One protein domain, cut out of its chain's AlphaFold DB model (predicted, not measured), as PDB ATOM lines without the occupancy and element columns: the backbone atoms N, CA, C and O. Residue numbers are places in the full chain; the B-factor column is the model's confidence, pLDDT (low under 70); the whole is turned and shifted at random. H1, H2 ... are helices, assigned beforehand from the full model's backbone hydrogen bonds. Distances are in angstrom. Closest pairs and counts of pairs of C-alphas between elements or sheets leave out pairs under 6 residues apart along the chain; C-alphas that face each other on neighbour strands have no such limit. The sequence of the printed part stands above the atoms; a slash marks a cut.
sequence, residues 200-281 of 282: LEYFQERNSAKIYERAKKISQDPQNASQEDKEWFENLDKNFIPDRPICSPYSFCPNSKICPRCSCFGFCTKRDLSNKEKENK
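This is residues 200 to 281 of the 282 residues of the protein "Rhomboid family intramembrane serine protease" of Candidatus Brocadiae bacterium (UniProt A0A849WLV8). Two helices, H1 and H3, lie side by side and run the same way, while the short helix H2 crosses near the far end of H1. A long loop, residues 235 to 264, leads from H2 back to the beginning of H3 and winds round the first part of that helix. The printed part has 82 residues with three named helices, in the order H1, H2, H3, and no named strand; the class is all helix. The whole is compact, with a radius of gyration of the C-alphas of 12.7 A, and the C-alphas span 34 by 26 by 22 A along their three main axes.

Find C-alpha 200 at (228.280, 168.971, 123.509); from there H1, residues 200 to 220, runs 30.3 A from first to last C-alpha and ends at C-alpha 220, at (206.551, 151.290, 135.077). After a short link of 6 residues, look for H2 at residues 227 to 234, 10.8 A from first to last C-alpha. Then read on through 30 residues with no named element until Phe 265, where H3 begins. H3, residues 265 to 279, is 21.2 A from first to last C-alpha, and you find its end at C-alpha 279, at (195.602, 158.486, 132.853).

Start from H1, the longest helix. H1 touches H2 with residues 215 to 218 alone; look at Ala 215 and Phe 233, whose C-alphas are the closest of the two helices at 6.4 A. The two run opposite ways at a steep tilt of 66 degrees. H1 also touches H3, and their closest C-alphas are those of Tyr 212 and Thr 269, 6.3 A apart. These two run the same way at a shallow tilt of 23 degrees. H2 and H3 are close but not clearly touching: their closest C-alphas, those of Phe 233 and Lys 270, are 7.5 A apart, and their lines are about perpendicular at 82 degrees. In the backbones of H1, H2 and H3, every O i to N i+4 pair is within hydrogen-bond range.

The two C-alphas farthest apart are those of Leu 200 and Lys 281, the first and last printed residues, at 39.0 A. The printed part has no cut. The link from H2 to H3 is long, and its C-alphas lie 7 to 17 A from the mean of all C-alphas. In the B-factor column you find a mean pLDDT of 80.8 over the printed part; 13 residues are under 70, namely residues 200 to 206, residues 239 to 243 and residue 281.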
ATOM      1  N   LEU A 200     229.290 168.666 122.485       54.84
ATOM      2  CA  LEU A 200     228.280 168.971 123.509       54.84
ATOM      3  C   LEU A 200     226.869 168.449 123.160       54.84
ATOM      4  O   LEU A 200     226.267 167.751 123.973       54.84
ATOM      5  N   GLU A 201     226.391 168.693 121.934       55.88
ATOM      6  CA  GLU A 201     225.048 168.268 121.502       55.88
ATOM      7  C   GLU A 201     224.894 166.740 121.408       55.88
ATOM      8  O   GLU A 201     223.871 166.200 121.823       55.88
ATOM      9  N   TYR A 202     225.907 166.016 120.906       55.59
ATOM     10  CA  TYR A 202     225.861 164.547 120.798       55.59
ATOM     11  C   TYR A 202     225.885 163.872 122.176       55.59
ATOM     12  O   TYR A 202     225.173 162.894 122.411       55.59
ATOM     13  N   PHE A 203     226.697 164.392 123.103       56.81
ATOM     14  CA  PHE A 203     226.730 163.896 124.478       56.81
ATOM     15  C   PHE A 203     225.419 164.203 125.223       56.81
ATOM     16  O   PHE A 203     224.938 163.340 125.959       56.81
ATOM     17  N   GLN A 204     224.805 165.372 124.996       65.50
ATOM     18  CA  GLN A 204     223.484 165.715 125.540       65.50
ATOM     19  C   GLN A 204     222.389 164.772 125.024       65.50
ATOM     20  O   GLN A 204     221.690 164.178 125.838       65.50
ATOM     21  N   GLU A 205     222.319 164.540 123.709       62.91
ATOM     22  CA  GLU A 205     221.320 163.666 123.069       62.91
ATOM     23  C   GLU A 205     221.410 162.205 123.565       62.91
ATOM     24  O   GLU A 205     220.402 161.532 123.799       62.91
ATOM     25  N   ARG A 206     222.632 161.712 123.805       65.50
ATOM     26  CA  ARG A 206     222.856 160.363 124.348       65.50
ATOM     27  C   ARG A 206     222.515 160.263 125.838       65.50
ATOM     28  O   ARG A 206     222.068 159.208 126.289       65.50
ATOM     29  N   ASN A 207     222.727 161.333 126.602       77.94
ATOM     30  CA  ASN A 207     222.368 161.393 128.018       77.94
ATOM     31  C   ASN A 207     220.853 161.517 128.215       77.94
ATOM     32  O   ASN A 207     220.306 160.798 129.046       77.94
ATOM     33  N   SER A 208     220.158 162.340 127.428       81.56
ATOM     34  CA  SER A 208     218.697 162.474 127.484       81.56
ATOM     35  C   SER A 208     217.984 161.156 127.171       81.56
ATOM     36  O   SER A 208     217.076 160.768 127.899       81.56
ATOM     37  N   ALA A 209     218.440 160.396 126.168       84.00
ATOM     38  CA  ALA A 209     217.862 159.082 125.872       84.00
ATOM     39  C   ALA A 209     217.987 158.114 127.065       84.00
ATOM     40  O   ALA A 209     217.024 157.447 127.437       84.00
ATOM     41  N   LYS A 210     219.155 158.086 127.725       86.75
ATOM     42  CA  LYS A 210     219.372 157.283 128.942       86.75
ATOM     43  C   LYS A 210     218.503 157.746 130.110       86.75
ATOM     44  O   LYS A 210     217.985 156.904 130.836       86.75
ATOM     45  N   ILE A 211     218.352 159.060 130.289       86.88
ATOM     46  CA  ILE A 211     217.496 159.649 131.325       86.88
ATOM     47  C   ILE A 211     216.047 159.201 131.120       86.88
ATOM     48  O   ILE A 211     215.433 158.725 132.069       86.88
ATOM     49  N   TYR A 212     215.524 159.291 129.893       89.06
ATOM     50  CA  TYR A 212     214.152 158.888 129.584       89.06
ATOM     51  C   TYR A 212     213.922 157.391 129.799       89.06
ATOM     52  O   TYR A 212     212.966 157.016 130.469       89.06
ATOM     53  N   GLU A 213     214.818 156.532 129.308       88.38
ATOM     54  CA  GLU A 213     214.698 155.081 129.503       88.38
ATOM     55  C   GLU A 213     214.805 154.675 130.980       88.38
ATOM     56  O   GLU A 213     214.044 153.825 131.442       88.38
ATOM     57  N   ARG A 214     215.707 155.298 131.753       90.12
ATOM     58  CA  ARG A 214     215.804 155.061 133.202       90.12
ATOM     59  C   ARG A 214     214.526 155.507 133.913       90.12
ATOM     60  O   ARG A 214     213.961 154.736 134.679       90.12
ATOM     61  N   ALA A 215     214.045 156.712 133.615       88.81
ATOM     62  CA  ALA A 215     212.830 157.271 134.198       88.81
ATOM     63  C   ALA A 215     211.588 156.422 133.877       88.81
ATOM     64  O   ALA A 215     210.793 156.134 134.767       88.81
ATOM     65  N   LYS A 216     211.461 155.949 132.632       90.31
ATOM     66  CA  LYS A 216     210.369 155.078 132.182       90.31
ATOM     67  C   LYS A 216     210.359 153.730 132.907       90.31
ATOM     68  O   LYS A 216     209.292 153.249 133.268       90.31
ATOM     69  N   LYS A 217     211.527 153.118 133.140       88.75
ATOM     70  CA  LYS A 217     211.620 151.864 133.911       88.75
ATOM     71  C   LYS A 217     211.143 152.050 135.351       88.75
ATOM     72  O   LYS A 217     210.402 151.214 135.852       88.75
ATOM     73  N   ILE A 218     211.527 153.163 135.978       88.44
ATOM     74  CA  ILE A 218     211.133 153.493 137.354       88.44
ATOM     75  C   ILE A 218     209.623 153.754 137.448       88.44
ATOM     76  O   ILE A 218     208.989 153.275 138.381       88.44
ATOM     77  N   SER A 219     209.036 154.461 136.475       86.06
ATOM     78  CA  SER A 219     207.591 154.737 136.469       86.06
ATOM     79  C   SER A 219     206.740 153.496 136.168       86.06
ATOM     80  O   SER A 219     205.590 153.413 136.582       86.06
ATOM     81  N   GLN A 220     207.269 152.527 135.410       86.00
ATOM     82  CA  GLN A 220     206.551 151.290 135.077       86.00
ATOM     83  C   GLN A 220     206.523 150.286 136.234       86.00
ATOM     84  O   GLN A 220     205.512 149.611 136.411       86.00
ATOM     85  N   ASP A 221     207.604 150.190 137.011       86.25
ATOM     86  CA  ASP A 221     207.692 149.289 138.165       86.25
ATOM     87  C   ASP A 221     208.290 149.998 139.397       86.25
ATOM     88  O   ASP A 221     209.445 149.775 139.781       86.25
ATOM     89  N   PRO A 222     207.511 150.881 140.049       79.00
ATOM     90  CA  PRO A 222     207.982 151.628 141.209       79.00
ATOM     91  C   PRO A 222     208.169 150.748 142.455       79.00
ATOM     92  O   PRO A 222     208.835 151.168 143.403       79.00
ATOM     93  N   GLN A 223     207.605 149.535 142.494       79.62
ATOM     94  CA  GLN A 223     207.751 148.635 143.642       79.62
ATOM     95  C   GLN A 223     209.108 147.920 143.633       79.62
ATOM     96  O   GLN A 223     209.739 147.850 144.686       79.62
ATOM     97  N   ASN A 224     209.604 147.502 142.463       84.25
ATOM     98  CA  ASN A 224     210.929 146.879 142.325       84.25
ATOM     99  C   ASN A 224     212.094 147.874 142.166       84.25
ATOM    100  O   ASN A 224     213.254 147.458 142.141       84.25
ATOM    101  N   ALA A 225     211.829 149.177 142.046       84.19
ATOM    102  CA  ALA A 225     212.882 150.183 141.911       84.19
ATOM    103  C   ALA A 225     213.674 150.395 143.223       84.19
ATOM    104  O   ALA A 225     213.086 150.523 144.303       84.19
ATOM    105  N   SER A 226     215.005 150.502 143.109       87.75
ATOM    106  CA  SER A 226     215.914 150.831 144.219       87.75
ATOM    107  C   SER A 226     215.575 152.191 144.845       87.75
ATOM    108  O   SER A 226     215.069 153.091 144.171       87.75
ATOM    109  N   GLN A 227     215.882 152.371 146.131       87.81
ATOM    110  CA  GLN A 227     215.653 153.635 146.838       87.81
ATOM    111  C   GLN A 227     216.444 154.798 146.211       87.81
ATOM    112  O   GLN A 227     215.902 155.888 146.046       87.81
ATOM    113  N   GLU A 228     217.662 154.534 145.731       86.75
ATOM    114  CA  GLU A 228     218.467 155.513 144.984       86.75
ATOM    115  C   GLU A 228     217.812 155.938 143.659       86.75
ATOM    116  O   GLU A 228     217.883 157.103 143.270       86.75
ATOM    117  N   ASP A 229     217.161 155.011 142.950       86.62
ATOM    118  CA  ASP A 229     216.483 155.309 141.684       86.62
ATOM    119  C   ASP A 229     215.244 156.184 141.904       86.62
ATOM    120  O   ASP A 229     214.967 157.082 141.105       86.62
ATOM    121  N   LYS A 230     214.528 155.962 143.013       86.12
ATOM    122  CA  LYS A 230     213.375 156.776 143.418       86.12
ATOM    123  C   LYS A 230     213.795 158.202 143.753       86.12
ATOM    124  O   LYS A 230     213.234 159.143 143.196       86.12
ATOM    125  N   GLU A 231     214.830 158.367 144.577       87.75
ATOM    126  CA  GLU A 231     215.386 159.686 144.900       87.75
ATOM    127  C   GLU A 231     215.924 160.395 143.651       87.75
ATOM    128  O   GLU A 231     215.697 161.591 143.455       87.75
ATOM    129  N   TRP A 232     216.600 159.662 142.764       90.19
ATOM    130  CA  TRP A 232     217.066 160.198 141.488       90.19
ATOM    131  C   TRP A 232     215.905 160.708 140.621       90.19
ATOM    132  O   TRP A 232     215.995 161.811 140.076       90.19
ATOM    133  N   PHE A 233     214.815 159.941 140.511       86.44
ATOM    134  CA  PHE A 233     213.642 160.324 139.724       86.44
ATOM    135  C   PHE A 233     212.917 161.537 140.321       86.44
ATOM    136  O   PHE A 233     212.530 162.453 139.594       86.44
ATOM    137  N   GLU A 234     212.771 161.595 141.644       86.25
ATOM    138  CA  GLU A 234     212.172 162.751 142.312       86.25
ATOM    139  C   GLU A 234     212.991 164.027 142.121       86.25
ATOM    140  O   GLU A 234     212.410 165.100 141.976       86.25
ATOM    141  N   ASN A 235     214.317 163.910 142.064       87.56
ATOM    142  CA  ASN A 235     215.235 165.036 141.914       87.56
ATOM    143  C   ASN A 235     215.462 165.476 140.448       87.56
ATOM    144  O   ASN A 235     216.242 166.402 140.220       87.56
ATOM    145  N   LEU A 236     214.786 164.872 139.457       84.25
ATOM    146  CA  LEU A 236     214.934 165.198 138.022       84.25
ATOM    147  C   LEU A 236     214.617 166.660 137.660       84.25
ATOM    148  O   LEU A 236     215.076 167.147 136.626       84.25
ATOM    149  N   ASP A 237     213.827 167.349 138.479       80.81
ATOM    150  CA  ASP A 237     213.367 168.727 138.284       80.81
ATOM    151  C   ASP A 237     213.946 169.735 139.296       80.81
ATOM    152  O   ASP A 237     213.836 170.937 139.065       80.81
ATOM    153  N   LYS A 238     214.596 169.287 140.382       72.12
ATOM    154  CA  LYS A 238     214.978 170.158 141.516       72.12
ATOM    155  C   LYS A 238     216.011 171.245 141.201       72.12
ATOM    156  O   LYS A 238     216.032 172.254 141.892       72.12
ATOM    157  N   ASN A 239     216.840 171.072 140.172       61.31
ATOM    158  CA  ASN A 239     217.925 172.008 139.830       61.31
ATOM    159  C   ASN A 239     217.744 172.657 138.449       61.31
ATOM    160  O   ASN A 239     218.715 173.057 137.807       61.31
ATOM    161  N   PHE A 240     216.509 172.707 137.951       67.00
ATOM    162  CA  PHE A 240     216.226 173.167 136.599       67.00
ATOM    163  C   PHE A 240     215.902 174.669 136.552       67.00
ATOM    164  O   PHE A 240     214.924 175.122 137.142       67.00
ATOM    165  N   ILE A 241     216.697 175.425 135.787       67.25
ATOM    166  CA  ILE A 241     216.421 176.817 135.412       67.25
ATOM    167  C   ILE A 241     216.121 176.827 133.904       67.25
ATOM    168  O   ILE A 241     216.981 176.426 133.118       67.25
ATOM    169  N   PRO A 242     214.911 177.221 133.467       66.31
ATOM    170  CA  PRO A 242     214.561 177.227 132.053       66.31
ATOM    171  C   PRO A 242     215.269 178.355 131.295       66.31
ATOM    172  O   PRO A 242     214.948 179.523 131.481       66.31
ATOM    173  N   ASP A 243     216.139 178.004 130.344       68.56
ATOM    174  CA  ASP A 243     216.731 178.968 129.394       68.56
ATOM    175  C   ASP A 243     215.714 179.479 128.348       68.56
ATOM    176  O   ASP A 243     216.000 180.371 127.552       68.56
ATOM    177  N   ARG A 244     214.525 178.862 128.296       70.62
ATOM    178  CA  ARG A 244     213.453 179.124 127.326       70.62
ATOM    179  C   ARG A 244     212.078 178.814 127.929       70.62
ATOM    180  O   ARG A 244     211.994 177.961 128.814       70.62
ATOM    181  N   PRO A 245     210.985 179.418 127.422       81.19
ATOM    182  CA  PRO A 245     209.635 179.074 127.859       81.19
ATOM    183  C   PRO A 245     209.337 177.582 127.654       81.19
ATOM    184  O   PRO A 245     209.700 176.985 126.634       81.19
ATOM    185  N   ILE A 246     208.681 176.986 128.651       81.56
ATOM    186  CA  ILE A 246     208.385 175.552 128.704       81.56
ATOM    187  C   ILE A 246     207.352 175.201 127.628       81.56
ATOM    188  O   ILE A 246     206.294 175.821 127.534       81.56
ATOM    189  N   CYS A 247     207.642 174.171 126.833       82.81
ATOM    190  CA  CYS A 247     206.733 173.686 125.799       82.81
ATOM    191  C   CYS A 247     205.448 173.079 126.396       82.81
ATOM    192  O   CYS A 247     205.461 172.489 127.486       82.81
ATOM    193  N   SER A 248     204.362 173.143 125.620       85.25
ATOM    194  CA  SER A 248     203.100 172.454 125.916       85.25
ATOM    195  C   SER A 248     203.323 170.948 126.163       85.25
ATOM    196  O   SER A 248     204.201 170.362 125.517       85.25
ATOM    197  N   PRO A 249     202.561 170.300 127.072       82.69
ATOM    198  CA  PRO A 249     202.660 168.858 127.320       82.69
ATOM    199  C   PRO A 249     202.545 168.019 126.042       82.69
ATOM    200  O   PRO A 249     203.319 167.088 125.854       82.69
ATOM    201  N   TYR A 250     201.668 168.421 125.118       83.50
ATOM    202  CA  TYR A 250     201.424 167.722 123.850       83.50
ATOM    203  C   TYR A 250     202.571 167.843 122.835       83.50
ATOM    204  O   TYR A 250     202.587 167.144 121.828       83.50
ATOM    205  N   SER A 251     203.534 168.738 123.069       83.88
ATOM    206  CA  SER A 251     204.680 168.958 122.177       83.88
ATOM    207  C   SER A 251     205.926 168.169 122.590       83.88
ATOM    208  O   SER A 251     206.969 168.291 121.944       83.88
ATOM    209  N   PHE A 252     205.870 167.411 123.690       87.38
ATOM    210  CA  PHE A 252     207.011 166.640 124.167       87.38
ATOM    211  C   PHE A 252     207.155 165.326 123.393       87.38
ATOM    212  O   PHE A 252     206.320 164.434 123.493       87.38
ATOM    213  N   CYS A 253     208.259 165.194 122.652       84.31
ATOM    214  CA  CYS A 253     208.587 163.995 121.885       84.31
ATOM    215  C   CYS A 253     210.011 163.524 122.225       84.31
ATOM    216  O   CYS A 253     210.971 164.083 121.677       84.31
ATOM    217  N   PRO A 254     210.186 162.489 123.071       82.81
ATOM    218  CA  PRO A 254     211.506 162.033 123.518       82.81
ATOM    219  C   PRO A 254     212.377 161.489 122.376       82.81
ATOM    220  O   PRO A 254     213.594 161.613 122.430       82.81
ATOM    221  N   ASN A 255     211.756 160.981 121.305       82.06
ATOM    222  CA  ASN A 255     212.438 160.456 120.115       82.06
ATOM    223  C   ASN A 255     212.673 161.510 119.013       82.06
ATOM    224  O   ASN A 255     213.118 161.173 117.916       82.06
ATOM    225  N   SER A 256     212.329 162.779 119.251       82.69
ATOM    226  CA  SER A 256     212.559 163.849 118.272       82.69
ATOM    227  C   SER A 256     214.025 164.291 118.255       82.69
ATOM    228  O   SER A 256     214.756 164.071 119.210       82.69
ATOM    229  N   LYS A 257     214.458 165.004 117.208       77.69
ATOM    230  CA  LYS A 257     215.798 165.628 117.178       77.69
ATOM    231  C   LYS A 257     215.930 166.850 118.102       77.69
ATOM    232  O   LYS A 257     217.035 167.332 118.321       77.69
ATOM    233  N   ILE A 258     214.809 167.385 118.594       78.94
ATOM    234  CA  ILE A 258     214.743 168.699 119.252       78.94
ATOM    235  C   ILE A 258     214.697 168.550 120.777       78.94
ATOM    236  O   ILE A 258     215.448 169.223 121.479       78.94
ATOM    237  N   CYS A 259     213.846 167.669 121.310       82.25
ATOM    238  CA  CYS A 259     213.686 167.513 122.760       82.25
ATOM    239  C   CYS A 259     214.960 167.019 123.478       82.25
ATOM    240  O   CYS A 259     215.302 167.631 124.488       82.25
ATOM    241  N   PRO A 260     215.695 166.003 122.980       81.88
ATOM    242  CA  PRO A 260     216.927 165.486 123.594       81.88
ATOM    243  C   PRO A 260     218.022 166.530 123.850       81.88
ATOM    244  O   PRO A 260     218.856 166.367 124.733       81.88
ATOM    245  N   ARG A 261     218.017 167.620 123.080       76.69
ATOM    246  CA  ARG A 261     219.013 168.700 123.171       76.69
ATOM    247  C   ARG A 261     218.585 169.835 124.095       76.69
ATOM    248  O   ARG A 261     219.321 170.795 124.283       76.69
ATOM    249  N   CYS A 262     217.376 169.759 124.639       78.25
ATOM    250  CA  CYS A 262     216.802 170.816 125.449       78.25
ATOM    251  C   CYS A 262     217.261 170.702 126.908       78.25
ATOM    252  O   CYS A 262     217.203 169.618 127.492       78.25
ATOM    253  N   SER A 263     217.609 171.826 127.543       78.44
ATOM    254  CA  SER A 263     217.882 171.874 128.988       78.44
ATOM    255  C   SER A 263     216.663 171.468 129.827       78.44
ATOM    256  O   SER A 263     216.810 170.914 130.913       78.44
ATOM    257  N   CYS A 264     215.449 171.638 129.289       82.94
ATOM    258  CA  CYS A 264     214.186 171.268 129.937       82.94
ATOM    259  C   CYS A 264     213.866 169.761 129.900       82.94
ATOM    260  O   CYS A 264     212.781 169.360 130.322       82.94
ATOM    261  N   PHE A 265     214.743 168.917 129.344       87.19
ATOM    262  CA  PHE A 265     214.405 167.524 129.041       87.19
ATOM    263  C   PHE A 265     214.040 166.690 130.280       87.19
ATOM    264  O   PHE A 265     213.064 165.939 130.235       87.19
ATOM    265  N   GLY A 266     214.775 166.839 131.390       86.81
ATOM    266  CA  GLY A 266     214.504 166.112 132.642       86.81
ATOM    267  C   GLY A 266     213.135 166.457 133.233       86.81
ATOM    268  O   GLY A 266     212.331 165.565 133.502       86.81
ATOM    269  N   PHE A 267     212.825 167.755 133.311       87.56
ATOM    270  CA  PHE A 267     211.521 168.259 133.745       87.56
ATOM    271  C   PHE A 267     210.376 167.734 132.865       87.56
ATOM    272  O   PHE A 267     209.390 167.192 133.366       87.56
ATOM    273  N   CYS A 268     210.515 167.845 131.540       88.94
ATOM    274  CA  CYS A 268     209.492 167.376 130.607       88.94
ATOM    275  C   CYS A 268     209.289 165.854 130.676       88.94
ATOM    276  O   CYS A 268     208.154 165.400 130.564       88.94
ATOM    277  N   THR A 269     210.363 165.090 130.905       89.31
ATOM    278  CA  THR A 269     210.313 163.631 131.082       89.31
ATOM    279  C   THR A 269     209.508 163.250 132.321       89.31
ATOM    280  O   THR A 269     208.598 162.430 132.226       89.31
ATOM    281  N   LYS A 270     209.800 163.871 133.474       89.81
ATOM    282  CA  LYS A 270     209.064 163.627 134.725       89.81
ATOM    283  C   LYS A 270     207.574 163.934 134.548       89.81
ATOM    284  O   LYS A 270     206.730 163.108 134.873       89.81
ATOM    285  N   ARG A 271     207.259 165.086 133.942       89.06
ATOM    286  CA  ARG A 271     205.882 165.511 133.648       89.06
ATOM    287  C   ARG A 271     205.126 164.523 132.752       89.06
ATOM    288  O   ARG A 271     203.979 164.210 133.049       89.06
ATOM    289  N   ASP A 272     205.746 164.057 131.666       90.00
ATOM    290  CA  ASP A 272     205.133 163.103 130.726       90.00
ATOM    291  C   ASP A 272     204.779 161.775 131.409       90.00
ATOM    292  O   ASP A 272     203.655 161.288 131.289       90.00
ATOM    293  N   LEU A 273     205.712 161.221 132.188       88.81
ATOM    294  CA  LEU A 273     205.507 159.947 132.880       88.81
ATOM    295  C   LEU A 273     204.462 160.058 133.998       88.81
ATOM    296  O   LEU A 273     203.583 159.205 134.093       88.81
ATOM    297  N   SER A 274     204.477 161.142 134.781       86.31
ATOM    298  CA  SER A 274     203.457 161.379 135.812       86.31
ATOM    299  C   SER A 274     202.052 161.584 135.235       86.31
ATOM    300  O   SER A 274     201.073 161.212 135.878       86.31
ATOM    301  N   ASN A 275     201.919 162.174 134.042       85.50
ATOM    302  CA  ASN A 275     200.617 162.310 133.381       85.50
ATOM    303  C   ASN A 275     200.080 160.951 132.912       85.50
ATOM    304  O   ASN A 275     198.922 160.642 133.175       85.50
ATOM    305  N   LYS A 276     200.933 160.104 132.321       84.06
ATOM    306  CA  LYS A 276     200.561 158.736 131.914       84.06
ATOM    307  C   LYS A 276     200.143 157.859 133.092       84.06
ATOM    308  O   LYS A 276     199.215 157.067 132.977       84.06
ATOM    309  N   GLU A 277     200.791 158.008 134.247       80.38
ATOM    310  CA  GLU A 277     200.369 157.322 135.475       80.38
ATOM    311  C   GLU A 277     198.980 157.756 135.957       80.38
ATOM    312  O   GLU A 277     198.243 156.934 136.499       80.38
ATOM    313  N   LYS A 278     198.621 159.036 135.785       80.12
ATOM    314  CA  LYS A 278     197.290 159.546 136.144       80.12
ATOM    315  C   LYS A 278     196.218 159.036 135.186       80.12
ATOM    316  O   LYS A 278     195.170 158.615 135.658       80.12
ATOM    317  N   GLU A 279     196.502 159.025 133.884       78.25
ATOM    318  CA  GLU A 279     195.602 158.486 132.853       78.25
ATOM    319  C   GLU A 279     195.350 156.982 133.033       78.25
ATOM    320  O   GLU A 279     194.226 156.529 132.878       78.25
ATOM    321  N   ASN A 280     196.357 156.201 133.440       72.69
ATOM    322  CA  ASN A 280     196.180 154.767 133.713       72.69
ATOM    323  C   ASN A 280     195.370 154.463 134.990       72.69
ATOM    324  O   ASN A 280     194.999 153.312 135.211       72.69
ATOM    325  N   LYS A 281     195.159 155.454 135.867       68.94
ATOM    326  CA  LYS A 281     194.400 155.311 137.123       68.94
ATOM    327  C   LYS A 281     192.971 155.861 137.033       68.94
ATOM    328  O   LYS A 281     192.211 155.630 137.973       68.94
TER     329      LYS A 281